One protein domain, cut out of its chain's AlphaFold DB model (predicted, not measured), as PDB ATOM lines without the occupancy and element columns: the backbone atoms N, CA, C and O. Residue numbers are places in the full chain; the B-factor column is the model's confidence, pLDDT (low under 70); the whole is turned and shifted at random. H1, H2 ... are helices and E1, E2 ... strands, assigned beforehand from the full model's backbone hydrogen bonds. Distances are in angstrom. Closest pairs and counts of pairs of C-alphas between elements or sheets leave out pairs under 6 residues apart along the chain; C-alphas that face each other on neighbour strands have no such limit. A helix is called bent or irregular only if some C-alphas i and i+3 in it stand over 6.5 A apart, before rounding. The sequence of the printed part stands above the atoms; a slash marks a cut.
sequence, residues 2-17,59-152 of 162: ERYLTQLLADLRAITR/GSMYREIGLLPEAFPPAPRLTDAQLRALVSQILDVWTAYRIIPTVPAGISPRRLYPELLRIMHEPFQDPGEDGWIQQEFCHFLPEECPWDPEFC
ATOM      1  N   GLU A   2     274.618 298.264 424.661       90.31
ATOM      2  CA  GLU A   2     275.868 297.485 424.560       90.31
ATOM      3  C   GLU A   2     275.724 296.012 424.953       90.31
ATOM      4  O   GLU A   2     276.043 295.152 424.146       90.31
ATOM      5  N   ARG A   3     275.143 295.707 426.123       94.38
ATOM      6  CA  ARG A   3     274.923 294.316 426.565       94.38
ATOM      7  C   ARG A   3     274.150 293.468 425.548       94.38
ATOM      8  O   ARG A   3     274.461 292.297 425.371       94.38
ATOM      9  N   TYR A   4     273.149 294.061 424.902       95.88
ATOM     10  CA  TYR A   4     272.352 293.386 423.883       95.88
ATOM     11  C   TYR A   4     273.193 293.068 422.644       95.88
ATOM     12  O   TYR A   4     273.213 291.932 422.186       95.88
ATOM     13  N   LEU A   5     273.949 294.051 422.153       96.06
ATOM     14  CA  LEU A   5     274.847 293.863 421.014       96.06
ATOM     15  C   LEU A   5     275.940 292.839 421.297       96.06
ATOM     16  O   LEU A   5     276.266 292.045 420.425       96.06
ATOM     17  N   THR A   6     276.495 292.830 422.510       96.88
ATOM     18  CA  THR A   6     277.470 291.815 422.918       96.88
ATOM     19  C   THR A   6     276.878 290.413 422.836       96.88
ATOM     20  O   THR A   6     277.555 289.514 422.345       96.88
ATOM     21  N   GLN A   7     275.627 290.234 423.272       97.56
ATOM     22  CA  GLN A   7     274.937 288.951 423.162       97.56
ATOM     23  C   GLN A   7     274.698 288.573 421.697       97.56
ATOM     24  O   GLN A   7     275.118 287.501 421.288       97.56
ATOM     25  N   LEU A   8     274.143 289.481 420.889       97.75
ATOM     26  CA  LEU A   8     273.891 289.230 419.467       97.75
ATOM     27  C   LEU A   8     275.173 288.843 418.712       97.75
ATOM     28  O   LEU A   8     275.181 287.898 417.933       97.75
ATOM     29  N   LEU A   9     276.286 289.536 418.969       98.06
ATOM     30  CA  LEU A   9     277.581 289.187 418.381       98.06
ATOM     31  C   LEU A   9     278.075 287.811 418.848       98.06
ATOM     32  O   LEU A   9     278.686 287.088 418.064       98.06
ATOM     33  N   ALA A  10     277.839 287.444 420.110       98.00
ATOM     34  CA  ALA A  10     278.180 286.118 420.617       98.00
ATOM     35  C   ALA A  10     277.331 285.023 419.954       98.00
ATOM     36  O   ALA A  10     277.882 283.992 419.568       98.00
ATOM     37  N   ASP A  11     276.037 285.274 419.761       98.12
ATOM     38  CA  ASP A  11     275.109 284.350 419.107       98.12
ATOM     39  C   ASP A  11     275.507 284.130 417.640       98.12
ATOM     40  O   ASP A  11     275.669 282.990 417.209       98.12
ATOM     41  N   LEU A  12     275.795 285.205 416.895       98.19
ATOM     42  CA  LEU A  12     276.278 285.102 415.513       98.19
ATOM     43  C   LEU A  12     277.595 284.314 415.418       98.19
ATOM     44  O   LEU A  12     277.748 283.480 414.531       98.19
ATOM     45  N   ARG A  13     278.533 284.502 416.358       98.06
ATOM     46  CA  ARG A  13     279.776 283.705 416.406       98.06
ATOM     47  C   ARG A  13     279.520 282.232 416.688       98.06
ATOM     48  O   ARG A  13     280.241 281.382 416.162       98.06
ATOM     49  N   ALA A  14     278.554 281.932 417.552       97.50
ATOM     50  CA  ALA A  14     278.161 280.562 417.839       97.50
ATOM     51  C   ALA A  14     277.593 279.898 416.578       97.50
ATOM     52  O   ALA A  14     278.044 278.808 416.235       97.50
ATOM     53  N   ILE A  15     276.727 280.601 415.839       96.56
ATOM     54  CA  ILE A  15     276.171 280.157 414.551       96.56
ATOM     55  C   ILE A  15     277.288 279.904 413.529       96.56
ATOM     56  O   ILE A  15     277.359 278.816 412.958       96.56
ATOM     57  N   THR A  16     278.201 280.864 413.335       95.75
ATOM     58  CA  THR A  16     279.360 280.715 412.436       95.75
ATOM     59  C   THR A  16     280.157 279.456 412.776       95.75
ATOM     60  O   THR A  16     280.453 278.649 411.896       95.75
ATOM     61  N   ARG A  17     280.485 279.259 414.058       94.62
ATOM     62  CA  ARG A  17     281.288 278.116 414.510       94.62
ATOM     63  C   ARG A  17     280.551 276.793 414.345       94.62
ATOM     64  O   ARG A  17     281.156 275.816 413.919       94.62
ATOM     65  N   GLY A  59     262.445 279.607 402.444       82.31
ATOM     66  CA  GLY A  59     262.725 280.448 403.600       82.31
ATOM     67  C   GLY A  59     263.643 281.612 403.313       82.31
ATOM     68  O   GLY A  59     263.834 282.023 402.179       82.31
ATOM     69  N   SER A  60     264.179 282.163 404.388       91.94
ATOM     70  CA  SER A  60     265.067 283.313 404.376       91.94
ATOM     71  C   SER A  60     266.293 282.991 405.218       91.94
ATOM     72  O   SER A  60     266.266 282.071 406.043       91.94
ATOM     73  N   MET A  61     267.368 283.760 405.070       93.12
ATOM     74  CA  MET A  61     268.571 283.514 405.864       93.12
ATOM     75  C   MET A  61     268.300 283.618 407.370       93.12
ATOM     76  O   MET A  61     268.894 282.882 408.150       93.12
ATOM     77  N   TYR A  62     267.363 284.476 407.785       95.56
ATOM     78  CA  TYR A  62     266.898 284.563 409.174       95.56
ATOM     79  C   TYR A  62     266.404 283.219 409.721       95.56
ATOM     80  O   TYR A  62     266.739 282.845 410.847       95.56
ATOM     81  N   ARG A  63     265.639 282.473 408.911       92.94
ATOM     82  CA  ARG A  63     265.144 281.141 409.276       92.94
ATOM     83  C   ARG A  63     266.304 280.167 409.471       92.94
ATOM     84  O   ARG A  63     266.326 279.474 410.484       92.94
ATOM     85  N   GLU A  64     267.264 280.165 408.551       91.31
ATOM     86  CA  GLU A  64     268.412 279.249 408.589       91.31
ATOM     87  C   GLU A  64     269.344 279.513 409.773       91.31
ATOM     88  O   GLU A  64     269.788 278.585 410.445       91.31
ATOM     89  N   ILE A  65     269.588 280.781 410.106       94.25
ATOM     90  CA  ILE A  65     270.429 281.136 411.259       94.25
ATOM     91  C   ILE A  65     269.670 281.096 412.594       94.25
ATOM     92  O   ILE A  65     270.272 281.317 413.643       94.25
ATOM     93  N   GLY A  66     268.356 280.851 412.571       94.81
ATOM     94  CA  GLY A  66     267.516 280.778 413.766       94.81
ATOM     95  C   GLY A  66     267.347 282.108 414.509       94.81
ATOM     96  O   GLY A  66     267.077 282.102 415.711       94.81
ATOM     97  N   LEU A  67     267.505 283.247 413.825       96.00
ATOM     98  CA  LEU A  67     267.324 284.584 414.399       96.00
ATOM     99  C   LEU A  67     266.176 285.308 413.710       96.00
ATOM    100  O   LEU A  67     266.029 285.259 412.496       96.00
ATOM    101  N   LEU A  68     265.388 286.041 414.491       95.75
ATOM    102  CA  LEU A  68     264.333 286.889 413.950       95.75
ATOM    103  C   LEU A  68     264.914 288.210 413.410       95.75
ATOM    104  O   LEU A  68     265.879 288.716 413.991       95.75
ATOM    105  N   PRO A  69     264.323 288.821 412.368       95.94
ATOM    106  CA  PRO A  69     264.748 290.129 411.860       95.94
ATOM    107  C   PRO A  69     264.811 291.213 412.943       95.94
ATOM    108  O   PRO A  69     265.729 292.031 412.970       95.94
ATOM    109  N   GLU A  70     263.889 291.184 413.908       95.50
ATOM    110  CA  GLU A  70     263.814 292.135 415.022       95.50
ATOM    111  C   GLU A  70     265.000 292.018 415.990       95.50
ATOM    112  O   GLU A  70     265.242 292.934 416.784       95.50
ATOM    113  N   ALA A  71     265.761 290.920 415.919       96.31
ATOM    114  CA  ALA A  71     267.003 290.784 416.662       96.31
ATOM    115  C   ALA A  71     268.068 291.788 416.176       96.31
ATOM    116  O   ALA A  71     268.990 292.134 416.918       96.31
ATOM    117  N   PHE A  72     267.948 292.312 414.959       97.25
ATOM    118  CA  PHE A  72     268.925 293.224 414.381       97.25
ATOM    119  C   PHE A  72     268.497 294.682 414.614       97.25
ATOM    120  O   PHE A  72     267.494 295.149 414.071       97.25
ATOM    121  N   PRO A  73     269.229 295.452 415.441       96.00
ATOM    122  CA  PRO A  73     268.858 296.829 415.740       96.00
ATOM    123  C   PRO A  73     269.034 297.723 414.502       96.00
ATOM    124  O   PRO A  73     269.989 297.538 413.747       96.00
ATOM    125  N   PRO A  74     268.179 298.741 414.303       95.38
ATOM    126  CA  PRO A  74     268.278 299.626 413.147       95.38
ATOM    127  C   PRO A  74     269.541 300.499 413.217       95.38
ATOM    128  O   PRO A  74     269.904 301.004 414.285       95.38
ATOM    129  N   ALA A  75     270.180 300.736 412.065       95.12
ATOM    130  CA  ALA A  75     271.464 301.441 411.946       95.12
ATOM    131  C   ALA A  75     271.557 302.807 412.669       95.12
ATOM    132  O   ALA A  75     272.614 303.104 413.237       95.12
ATOM    133  N   PRO A  76     270.504 303.653 412.720       95.50
ATOM    134  CA  PRO A  76     270.557 304.928 413.444       95.50
ATOM    135  C   PRO A  76     270.773 304.791 414.957       95.50
ATOM    136  O   PRO A  76     271.195 305.746 415.601       95.50
ATOM    137  N   ARG A  77     270.500 303.617 415.544       94.88
ATOM    138  CA  ARG A  77     270.682 303.358 416.985       94.88
ATOM    139  C   ARG A  77     272.085 302.861 417.338       94.88
ATOM    140  O   ARG A  77     272.345 302.583 418.508       94.88
ATOM    141  N   LEU A  78     272.953 302.715 416.342       95.88
ATOM    142  CA  LEU A  78     274.266 302.103 416.466       95.88
ATOM    143  C   LEU A  78     275.374 303.115 416.198       95.88
ATOM    144  O   LEU A  78     275.304 303.933 415.273       95.88
ATOM    145  N   THR A  79     276.440 303.009 416.988       96.38
ATOM    146  CA  THR A  79     277.693 303.702 416.688       96.38
ATOM    147  C   THR A  79     278.378 303.052 415.487       96.38
ATOM    148  O   THR A  79     278.142 301.886 415.171       96.38
ATOM    149  N   ASP A  80     279.283 303.777 414.833       95.31
ATOM    150  CA  ASP A  80     280.015 303.228 413.685       95.31
ATOM    151  C   ASP A  80     280.864 302.007 414.059       95.31
ATOM    152  O   ASP A  80     281.025 301.090 413.258       95.31
ATOM    153  N   ALA A  81     281.393 301.962 415.287       95.75
ATOM    154  CA  ALA A  81     282.133 300.805 415.783       95.75
ATOM    155  C   ALA A  81     281.229 299.573 415.943       95.75
ATOM    156  O   ALA A  81     281.625 298.469 415.577       95.75
ATOM    157  N   GLN A  82     280.004 299.765 416.440       96.56
ATOM    158  CA  GLN A  82     279.016 298.694 416.577       96.56
ATOM    159  C   GLN A  82     278.531 298.197 415.213       96.56
ATOM    160  O   GLN A  82     278.443 296.991 415.009       96.56
ATOM    161  N   LEU A  83     278.282 299.111 414.269       96.81
ATOM    162  CA  LEU A  83     277.946 298.760 412.887       96.81
ATOM    163  C   LEU A  83     279.066 297.963 412.222       96.81
ATOM    164  O   LEU A  83     278.790 296.921 411.642       96.81
ATOM    165  N   ARG A  84     280.326 298.402 412.349       96.88
ATOM    166  CA  ARG A  84     281.485 297.651 411.837       96.88
ATOM    167  C   ARG A  84     281.531 296.230 412.389       96.88
ATOM    168  O   ARG A  84     281.702 295.292 411.619       96.88
ATOM    169  N   ALA A  85     281.357 296.077 413.702       97.50
ATOM    170  CA  ALA A  85     281.379 294.768 414.346       97.50
ATOM    171  C   ALA A  85     280.231 293.865 413.865       97.50
ATOM    172  O   ALA A  85     280.468 292.698 413.572       97.50
ATOM    173  N   LEU A  86     279.012 294.403 413.749       97.38
ATOM    174  CA  LEU A  86     277.859 293.647 413.255       97.38
ATOM    175  C   LEU A  86     278.008 293.253 411.791       97.38
ATOM    176  O   LEU A  86     277.815 292.088 411.472       97.38
ATOM    177  N   VAL A  87     278.387 294.188 410.918       97.00
ATOM    178  CA  VAL A  87     278.612 293.907 409.493       97.00
ATOM    179  C   VAL A  87     279.658 292.816 409.333       97.00
ATOM    180  O   VAL A  87     279.384 291.820 408.678       97.00
ATOM    181  N   SER A  88     280.814 292.951 409.991       96.56
ATOM    182  CA  SER A  88     281.858 291.922 409.954       96.56
ATOM    183  C   SER A  88     281.316 290.559 410.378       96.56
ATOM    184  O   SER A  88     281.541 289.571 409.693       96.56
ATOM    185  N   GLN A  89     280.559 290.504 411.477       97.75
ATOM    186  CA  GLN A  89     280.062 289.239 412.002       97.75
ATOM    187  C   GLN A  89     278.959 288.618 411.132       97.75
ATOM    188  O   GLN A  89     278.880 287.396 411.037       97.75
ATOM    189  N   ILE A  90     278.119 289.432 410.488       97.19
ATOM    190  CA  ILE A  90     277.122 288.959 409.518       97.19
ATOM    191  C   ILE A  90     277.828 288.371 408.292       97.19
ATOM    192  O   ILE A  90     277.474 287.278 407.862       97.19
ATOM    193  N   LEU A  91     278.864 289.036 407.775       95.69
ATOM    194  CA  LEU A  91     279.656 288.525 406.650       95.69
ATOM    195  C   LEU A  91     280.375 287.211 407.004       95.69
ATOM    196  O   LEU A  91     280.450 286.313 406.166       95.69
ATOM    197  N   ASP A  92     280.836 287.050 408.247       95.88
ATOM    198  CA  ASP A  92     281.391 285.776 408.728       95.88
ATOM    199  C   ASP A  92     280.333 284.662 408.743       95.88
ATOM    200  O   ASP A  92     280.630 283.516 408.401       95.88
ATOM    201  N   VAL A  93     279.091 284.978 409.133       96.00
ATOM    202  CA  VAL A  93     277.966 284.033 409.053       96.00
ATOM    203  C   VAL A  93     277.703 283.659 407.598       96.00
ATOM    204  O   VAL A  93     277.706 282.474 407.286       96.00
ATOM    205  N   TRP A  94     277.564 284.630 406.696       95.00
ATOM    206  CA  TRP A  94     277.370 284.374 405.263       95.00
ATOM    207  C   TRP A  94     278.471 283.475 404.692       95.00
ATOM    208  O   TRP A  94     278.184 282.471 404.046       95.00
ATOM    209  N   THR A  95     279.726 283.769 405.029       92.69
ATOM    210  CA  THR A  95     280.889 282.966 404.629       92.69
ATOM    211  C   THR A  95     280.815 281.540 405.182       92.69
ATOM    212  O   THR A  95     281.146 280.590 404.478       92.69
ATOM    213  N   ALA A  96     280.352 281.348 406.422       92.75
ATOM    214  CA  ALA A  96     280.149 280.013 406.989       92.75
ATOM    215  C   ALA A  96     279.037 279.231 406.272       92.75
ATOM    216  O   ALA A  96     279.132 278.013 406.143       92.75
ATOM    217  N   TYR A  97     278.028 279.928 405.749       91.94
ATOM    218  CA  TYR A  97     277.017 279.381 404.837       91.94
ATOM    219  C   TYR A  97     277.482 279.346 403.372       91.94
ATOM    220  O   TYR A  97     276.684 279.104 402.476       91.94
ATOM    221  N   ARG A  98     278.783 279.543 403.126       90.44
ATOM    222  CA  ARG A  98     279.432 279.494 401.810       90.44
ATOM    223  C   ARG A  98     278.909 280.497 400.793       90.44
ATOM    224  O   ARG A  98     278.913 280.251 399.587       90.44
ATOM    225  N   ILE A  99     278.510 281.657 401.286       91.88
ATOM    226  CA  ILE A  99     278.090 282.784 400.468       91.88
ATOM    227  C   ILE A  99     279.213 283.808 400.487       91.88
ATOM    228  O   ILE A  99     279.654 284.241 401.553       91.88
ATOM    229  N   ILE A 100     279.673 284.193 399.303       90.25
ATOM    230  CA  ILE A 100     280.679 285.231 399.103       90.25
ATOM    231  C   ILE A 100     279.938 286.495 398.663       90.25
ATOM    232  O   ILE A 100     279.507 286.574 397.512       90.25
ATOM    233  N   PRO A 101     279.743 287.472 399.559       89.38
ATOM    234  CA  PRO A 101     279.122 288.734 399.196       89.38
ATOM    235  C   PRO A 101     280.094 289.586 398.375       89.38
ATOM    236  O   PRO A 101     281.186 289.922 398.838       89.38
ATOM    237  N   THR A 102     279.675 289.978 397.177       86.75
ATOM    238  CA  THR A 102     280.388 290.942 396.339       86.75
ATOM    239  C   THR A 102     279.819 292.332 396.609       86.75
ATOM    240  O   THR A 102     278.717 292.675 396.176       86.75
ATOM    241  N   VAL A 103     280.570 293.140 397.360       84.75
ATOM    242  CA  VAL A 103     280.187 294.511 397.733       84.75
ATOM    243  C   VAL A 103     281.162 295.529 397.137       84.75
ATOM    244  O   VAL A 103     282.354 295.227 397.022       84.75
ATOM    245  N   PRO A 104     280.708 296.750 396.790       82.12
ATOM    246  CA  PRO A 104     281.602 297.799 396.312       82.12
ATOM    247  C   PRO A 104     282.711 298.120 397.321       82.12
ATOM    248  O   PRO A 104     282.477 298.233 398.530       82.12
ATOM    249  N   ALA A 105     283.932 298.311 396.823       81.31
ATOM    250  CA  ALA A 105     285.062 298.691 397.660       81.31
ATOM    251  C   ALA A 105     284.821 300.055 398.332       81.31
ATOM    252  O   ALA A 105     284.332 300.999 397.716       81.31
ATOM    253  N   GLY A 106     285.190 300.168 399.611       83.38
ATOM    254  CA  GLY A 106     285.087 301.422 400.365       83.38
ATOM    255  C   GLY A 106     283.683 301.765 400.873       83.38
ATOM    256  O   GLY A 106     283.518 302.810 401.505       83.38
ATOM    257  N   ILE A 107     282.684 300.900 400.660       87.19
ATOM    258  CA  ILE A 107     281.336 301.158 401.159       87.19
ATOM    259  C   ILE A 107     281.297 301.244 402.690       87.19
ATOM    260  O   ILE A 107     281.876 300.429 403.415       87.19
ATOM    261  N   SER A 108     280.587 302.247 403.210       91.12
ATOM    262  CA  SER A 108     280.462 302.406 404.656       91.12
ATOM    263  C   SER A 108     279.576 301.304 405.273       91.12
ATOM    264  O   SER A 108     278.517 300.980 404.728       91.12
ATOM    265  N   PRO A 109     279.910 300.799 406.476       93.56
ATOM    266  CA  PRO A 109     279.069 299.848 407.215       93.56
ATOM    267  C   PRO A 109     277.641 300.346 407.447       93.56
ATOM    268  O   PRO A 109     276.709 299.557 407.539       93.56
ATOM    269  N   ARG A 110     277.459 301.669 407.537       93.19
ATOM    270  CA  ARG A 110     276.153 302.301 407.737       93.19
ATOM    271  C   ARG A 110     275.222 302.125 406.532       93.19
ATOM    272  O   ARG A 110     274.013 302.118 406.735       93.19
ATOM    273  N   ARG A 111     275.779 301.961 405.326       89.81
ATOM    274  CA  ARG A 111     275.040 301.654 404.090       89.81
ATOM    275  C   ARG A 111     274.936 300.160 403.828       89.81
ATOM    276  O   ARG A 111     273.878 299.688 403.446       89.81
ATOM    277  N   LEU A 112     276.011 299.418 404.083       92.44
ATOM    278  CA  LEU A 112     276.027 297.979 403.836       92.44
ATOM    279  C   LEU A 112     275.104 297.210 404.796       92.44
ATOM    280  O   LEU A 112     274.464 296.247 404.396       92.44
ATOM    281  N   TYR A 113     275.013 297.631 406.060       95.62
ATOM    282  CA  TYR A 113     274.232 296.910 407.064       95.62
ATOM    283  C   TYR A 113     272.736 296.772 406.713       95.62
ATOM    284  O   TYR A 113     272.251 295.645 406.747       95.62
ATOM    285  N   PRO A 114     271.996 297.840 406.348       93.81
ATOM    286  CA  PRO A 114     270.608 297.699 405.903       93.81
ATOM    287  C   PRO A 114     270.433 296.768 404.698       93.81
ATOM    288  O   PRO A 114     269.504 295.966 404.705       93.81
ATOM    289  N   GLU A 115     271.331 296.826 403.711       92.38
ATOM    290  CA  GLU A 115     271.253 295.963 402.525       92.38
ATOM    291  C   GLU A 115     271.488 294.490 402.862       92.38
ATOM    292  O   GLU A 115     270.748 293.631 402.392       92.38
ATOM    293  N   LEU A 116     272.443 294.192 403.752       94.62
ATOM    294  CA  LEU A 116     272.630 292.833 404.271       94.62
ATOM    295  C   LEU A 116     271.341 292.310 404.909       94.62
ATOM    296  O   LEU A 116     270.890 291.216 404.582       94.62
ATOM    297  N   LEU A 117     270.719 293.102 405.787       95.44
ATOM    298  CA  LEU A 117     269.476 292.705 406.450       95.44
ATOM    299  C   LEU A 117     268.312 292.540 405.467       95.44
ATOM    300  O   LEU A 117     267.476 291.659 405.674       95.44
ATOM    301  N   ARG A 118     268.251 293.375 404.421       93.88
ATOM    302  CA  ARG A 118     267.247 293.301 403.355       93.88
ATOM    303  C   ARG A 118     267.393 292.005 402.562       93.88
ATOM    304  O   ARG A 118     266.410 291.289 402.419       93.88
ATOM    305  N   ILE A 119     268.601 291.672 402.112       92.06
ATOM    306  CA  ILE A 119     268.859 290.441 401.346       92.06
ATOM    307  C   ILE A 119     268.612 289.200 402.205       92.06
ATOM    308  O   ILE A 119     268.084 288.209 401.721       92.06
ATOM    309  N   MET A 120     268.876 289.260 403.514       94.06
ATOM    310  CA  MET A 120     268.535 288.158 404.419       94.06
ATOM    311  C   MET A 120     267.031 287.829 404.473       94.06
ATOM    312  O   MET A 120     266.693 286.756 404.970       94.06
ATOM    313  N   HIS A 121     266.138 288.713 403.999       93.00
ATOM    314  CA  HIS A 121     264.704 288.432 403.836       93.00
ATOM    315  C   HIS A 121     264.349 287.733 402.523       93.00
ATOM    316  O   HIS A 121     263.256 287.173 402.432       93.00
ATOM    317  N   GLU A 122     265.217 287.805 401.516       90.50
ATOM    318  CA  GLU A 122     264.969 287.193 400.215       90.50
ATOM    319  C   GLU A 122     264.914 285.662 400.333       90.50
ATOM    320  O   GLU A 122     265.451 285.101 401.300       90.50
ATOM    321  N   PRO A 123     264.253 284.981 399.374       89.06
ATOM    322  CA  PRO A 123     264.285 283.530 399.286       89.06
ATOM    323  C   PRO A 123     265.725 283.026 399.324       89.06
ATOM    324  O   PRO A 123     266.531 283.328 398.445       89.06
ATOM    325  N   PHE A 124     266.045 282.273 400.366       86.50
ATOM    326  CA  PHE A 124     267.372 281.739 400.593       86.50
ATOM    327  C   PHE A 124     267.328 280.222 400.498       86.50
ATOM    328  O   PHE A 124     266.495 279.570 401.129       86.50
ATOM    329  N   GLN A 125     268.260 279.674 399.727       84.06
ATOM    330  CA  GLN A 125     268.520 278.250 399.680       84.06
ATOM    331  C   GLN A 125     269.954 278.005 400.132       84.06
ATOM    332  O   GLN A 125     270.901 278.529 399.545       84.06
ATOM    333  N   ASP A 126     270.099 277.207 401.186       85.25
ATOM    334  CA  ASP A 126     271.404 276.800 401.682       85.25
ATOM    335  C   ASP A 126     272.140 275.985 400.596       85.25
ATOM    336  O   ASP A 126     271.618 274.946 400.176       85.25
ATOM    337  N   PRO A 127     273.339 276.407 400.138       78.94
ATOM    338  CA  PRO A 127     274.142 275.624 399.194       78.94
ATOM    339  C   PRO A 127     274.601 274.276 399.766       78.94
ATOM    340  O   PRO A 127     275.094 273.423 399.031       78.94
ATOM    341  N   GLY A 128     274.447 274.066 401.074       79.56
ATOM    342  CA  GLY A 128     274.821 272.838 401.753       79.56
ATOM    343  C   GLY A 128     276.327 272.756 401.991       79.56
ATOM    344  O   GLY A 128     276.972 273.723 402.410       79.56
ATOM    345  N   GLU A 129     276.878 271.562 401.781       77.88
ATOM    346  CA  GLU A 129     278.284 271.237 402.047       77.88
ATOM    347  C   GLU A 129     279.154 271.221 400.790       77.88
ATOM    348  O   GLU A 129     280.350 270.935 400.886       77.88
ATOM    349  N   ASP A 130     278.625 271.614 399.632       72.06
ATOM    350  CA  ASP A 130     279.369 271.653 398.375       72.06
ATOM    351  C   ASP A 130     279.189 272.997 397.657       72.06
ATOM    352  O   ASP A 130     278.112 273.580 397.642       72.06
ATOM    353  N   GLY A 131     280.270 273.499 397.053       74.69
ATOM    354  CA  GLY A 131     280.250 274.751 396.294       74.69
ATOM    355  C   GLY A 131     280.212 276.029 397.140       74.69
ATOM    356  O   GLY A 131     280.220 275.992 398.371       74.69
ATOM    357  N   TRP A 132     280.233 277.163 396.438       84.31
ATOM    358  CA  TRP A 132     280.108 278.518 396.979       84.31
ATOM    359  C   TRP A 132     279.121 279.296 396.115       84.31
ATOM    360  O   TRP A 132     279.152 279.176 394.889       84.31
ATOM    361  N   ILE A 133     278.280 280.110 396.745       86.94
ATOM    362  CA  ILE A 133     277.386 281.040 396.051       86.94
ATOM    363  C   ILE A 133     278.010 282.429 396.114       86.94
ATOM    364  O   ILE A 133     278.412 282.879 397.185       86.94
ATOM    365  N   GLN A 134     278.082 283.128 394.985       88.00
ATOM    366  CA  GLN A 134     278.344 284.565 395.006       88.00
ATOM    367  C   GLN A 134     277.021 285.313 395.148       88.00
ATOM    368  O   GLN A 134     276.106 285.095 394.358       88.00
ATOM    369  N   GLN A 135     276.930 286.184 396.150       89.06
ATOM    370  CA  GLN A 135     275.813 287.112 396.285       89.06
ATOM    371  C   GLN A 135     276.262 288.485 395.800       89.06
ATOM    372  O   GLN A 135     277.028 289.175 396.476       89.06
ATOM    373  N   GLU A 136     275.765 288.881 394.638       83.81
ATOM    374  CA  GLU A 136     276.019 290.197 394.061       83.81
ATOM    375  C   GLU A 136     275.095 291.244 394.687       83.81
ATOM    376  O   GLU A 136     273.902 291.002 394.881       83.81
ATOM    377  N   PHE A 137     275.654 292.416 395.002       82.12
ATOM    378  CA  PHE A 137     274.880 293.560 395.487       82.12
ATOM    379  C   PHE A 137     274.762 294.699 394.445       82.12
ATOM    380  O   PHE A 137     274.030 295.652 394.711       82.12
ATOM    381  N   CYS A 138     275.459 294.684 393.286       76.19
ATOM    382  CA  CYS A 138     275.077 295.574 392.159       76.19
ATOM    383  C   CYS A 138     273.901 294.907 391.443       76.19
ATOM    384  O   CYS A 138     273.993 293.753 391.038       76.19
ATOM    385  N   HIS A 139     272.820 295.656 391.229       71.69
ATOM    386  CA  HIS A 139     271.695 295.217 390.399       71.69
ATOM    387  C   HIS A 139     271.977 295.388 388.895       71.69
ATOM    388  O   HIS A 139     271.116 295.119 388.067       71.69
ATOM    389  N   PHE A 140     273.178 295.860 388.534       71.38
ATOM    390  CA  PHE A 140     273.643 296.186 387.176       71.38
ATOM    391  C   PHE A 140     272.815 297.244 386.428       71.38
ATOM    392  O   PHE A 140     273.229 297.695 385.364       71.38
ATOM    393  N   LEU A 141     271.707 297.693 387.014       72.56
ATOM    394  CA  LEU A 141     270.864 298.787 386.560       72.56
ATOM    395  C   LEU A 141     271.096 300.003 387.468       72.56
ATOM    396  O   LEU A 141     270.834 299.912 388.672       72.56
ATOM    397  N   PRO A 142     271.605 301.131 386.938       71.25
ATOM    398  CA  PRO A 142     271.820 302.361 387.701       71.25
ATOM    399  C   PRO A 142     270.603 302.805 388.522       71.25
ATOM    400  O   PRO A 142     270.749 303.233 389.663       71.25
ATOM    401  N   GLU A 143     269.408 302.673 387.951       73.31
ATOM    402  CA  GLU A 143     268.127 303.059 388.541       73.31
ATOM    403  C   GLU A 143     267.668 302.167 389.706       73.31
ATOM    404  O   GLU A 143     266.907 302.627 390.556       73.31
ATOM    405  N   GLU A 144     268.144 300.922 389.770       73.25
ATOM    406  CA  GLU A 144     267.825 299.954 390.832       73.25
ATOM    407  C   GLU A 144     269.007 299.735 391.787       73.25
ATOM    408  O   GLU A 144     268.927 298.935 392.721       73.25
ATOM    409  N   CYS A 145     270.122 300.436 391.570       73.88
ATOM    410  CA  CYS A 145     271.316 300.273 392.377       73.88
ATOM    411  C   CYS A 145     271.102 300.893 393.773       73.88
ATOM    412  O   CYS A 145     270.870 302.099 393.877       73.88
ATOM    413  N   PRO A 146     271.240 300.123 394.870       73.56
ATOM    414  CA  PRO A 146     271.116 300.651 396.233       73.56
ATOM    415  C   PRO A 146     272.317 301.526 396.630       73.56
ATOM    416  O   PRO A 146     272.380 302.064 397.738       73.56
ATOM    417  N   TRP A 147     273.305 301.639 395.741       80.75
ATOM    418  CA  TRP A 147     274.553 302.338 395.961       80.75
ATOM    419  C   TRP A 147     274.556 303.679 395.233       80.75
ATOM    420  O   TRP A 147     274.148 303.767 394.077       80.75
ATOM    421  N   ASP A 148     275.078 304.714 395.893       74.25
ATOM    422  CA  ASP A 148     275.298 306.008 395.245       74.25
ATOM    423  C   ASP A 148     276.166 305.850 393.979       74.25
ATOM    424  O   ASP A 148     277.017 304.953 393.929       74.25
ATOM    425  N   PRO A 149     276.038 306.760 392.993       73.19
ATOM    426  CA  PRO A 149     276.786 306.688 391.736       73.19
ATOM    427  C   PRO A 149     278.305 306.540 391.904       73.19
ATOM    428  O   PRO A 149     278.949 305.895 391.086       73.19
ATOM    429  N   GLU A 150     278.881 307.076 392.984       74.44
ATOM    430  CA  GLU A 150     280.316 306.970 393.298       74.44
ATOM    431  C   GLU A 150     280.797 305.537 393.601       74.44
ATOM    432  O   GLU A 150     281.985 305.248 393.477       74.44
ATOM    433  N   PHE A 151     279.883 304.630 393.964       73.00
ATOM    434  CA  PHE A 151     280.157 303.211 394.217       73.00
ATOM    435  C   PHE A 151     279.675 302.302 393.078       73.00
ATOM    436  O   PHE A 151     279.883 301.089 393.127       73.00
ATOM    437  N   CYS A 152     279.026 302.872 392.060       68.88
ATOM    438  CA  CYS A 152     278.438 302.142 390.952       68.88
ATOM    439  C   CYS A 152     279.316 302.272 389.698       68.88
ATOM    440  O   CYS A 152     279.252 303.262 388.971       68.88
TER     441      CYS A 152
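What this domain is: This is residues 2 to 17 and 59 to 152 of the 162 residues of an uncharacterized protein of Lewinella marina (UniProt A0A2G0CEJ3). Three helices, H1, H3 and H4, stand side by side in an angled row with H3 in the middle, and a small two-strand sheet, E1 and E2, lies near the end of H3, on the side away from H1. The short helix H2 lies near the end of H1, a long stretch, residues 66 to 79, leads from H2 back to the start of H3, and the last residues, 137 to 152, make a coil with no named element on the far side from H1. The printed part has 110 residues with four named helices and two named strands, in the order H1, H2, H3, E1, H4, E2; the sheet has the order E1, E2 and is parallel, and the class is mostly helix. The whole is compact, with a radius of gyration of the C-alphas of 14.0 A, and the C-alphas span 38 by 37 by 21 A.

How they stand to each other: H1, residues 2 to 17, touches H3, residues 80 to 96, at a shallow tilt of 18 degrees, the two running the same way. Their closest C-alphas are those of Thr 16 and Val 93, 4.9 A apart. H2, residues 61 to 65, is close to H1 but not clearly touching it, with the C-alphas of Ile 15 and Ile 65 at 6.7 A. H2 and H3 are only just apart, at 8.4 A. H3 also touches H4, residues 109 to 119, at a steep tilt of 39 degrees, the same way. Their closest C-alphas are those of Arg 84 and Pro 109, 5.7 A apart. H1 and H4 are apart. E1, residues 99 to 102, comes nearest to H3 where the C-alphas of Trp 94 and Ile 100 are 7.0 A apart. E1 and its neighbour E2, residues 133 to 136, are parallel, with 27 degrees between their directions. C-alphas 101 and 135 face each other at 4.7 A. N 100 and O 133 at 2.8 A, and N 135 and O 100 at 2.9 A, are within hydrogen-bond range. E1, H4 and E2 form a strand-helix-strand unit, two parallel neighbour strands with a helix between them in the chain, and its crossover is left-handed. In H1, H2 and H3 every O i to N i+4 pair is within hydrogen-bond range; in H4 it is 5 of 7.

Where its parts are: H1 begins at C-alpha 2, at (275.868, 297.485, 424.560), and is 22.5 A long from first to last C-alpha. H2 has five residues, Met 61 to Ile 65. H3, Asp 80 to Ala 96, is the longest helix by residues, at 24.2 A, and begins at C-alpha 80, at (280.015, 303.228, 413.685). E1, Ile 99 to Thr 102, is 9.4 A long. H4, Pro 109 to Ile 119, is 15.1 A long; it is neither bent nor irregular, but only just: C-alphas 111 and 114 are 6.2 A apart. E2, Ile 133 to Glu 136, is 9.5 A long and ends at C-alpha 136, at (276.019, 290.197, 394.061).

The domain as a whole: The two C-alphas farthest apart are those of Arg 3 and Leu 141, at 40.5 A. Residues 18 to 58 are cut out, and C-alphas 17 and 59 are 21.7 A apart across the cut. The links from H2 to H3, 14 residues, and from H4 to E2, 13 residues, are long; that from H3 to E1 is tight, and that from E1 to H4 is short. The mean pLDDT of the printed part is 89.6, and one printed residue, Cys 152, is under 70.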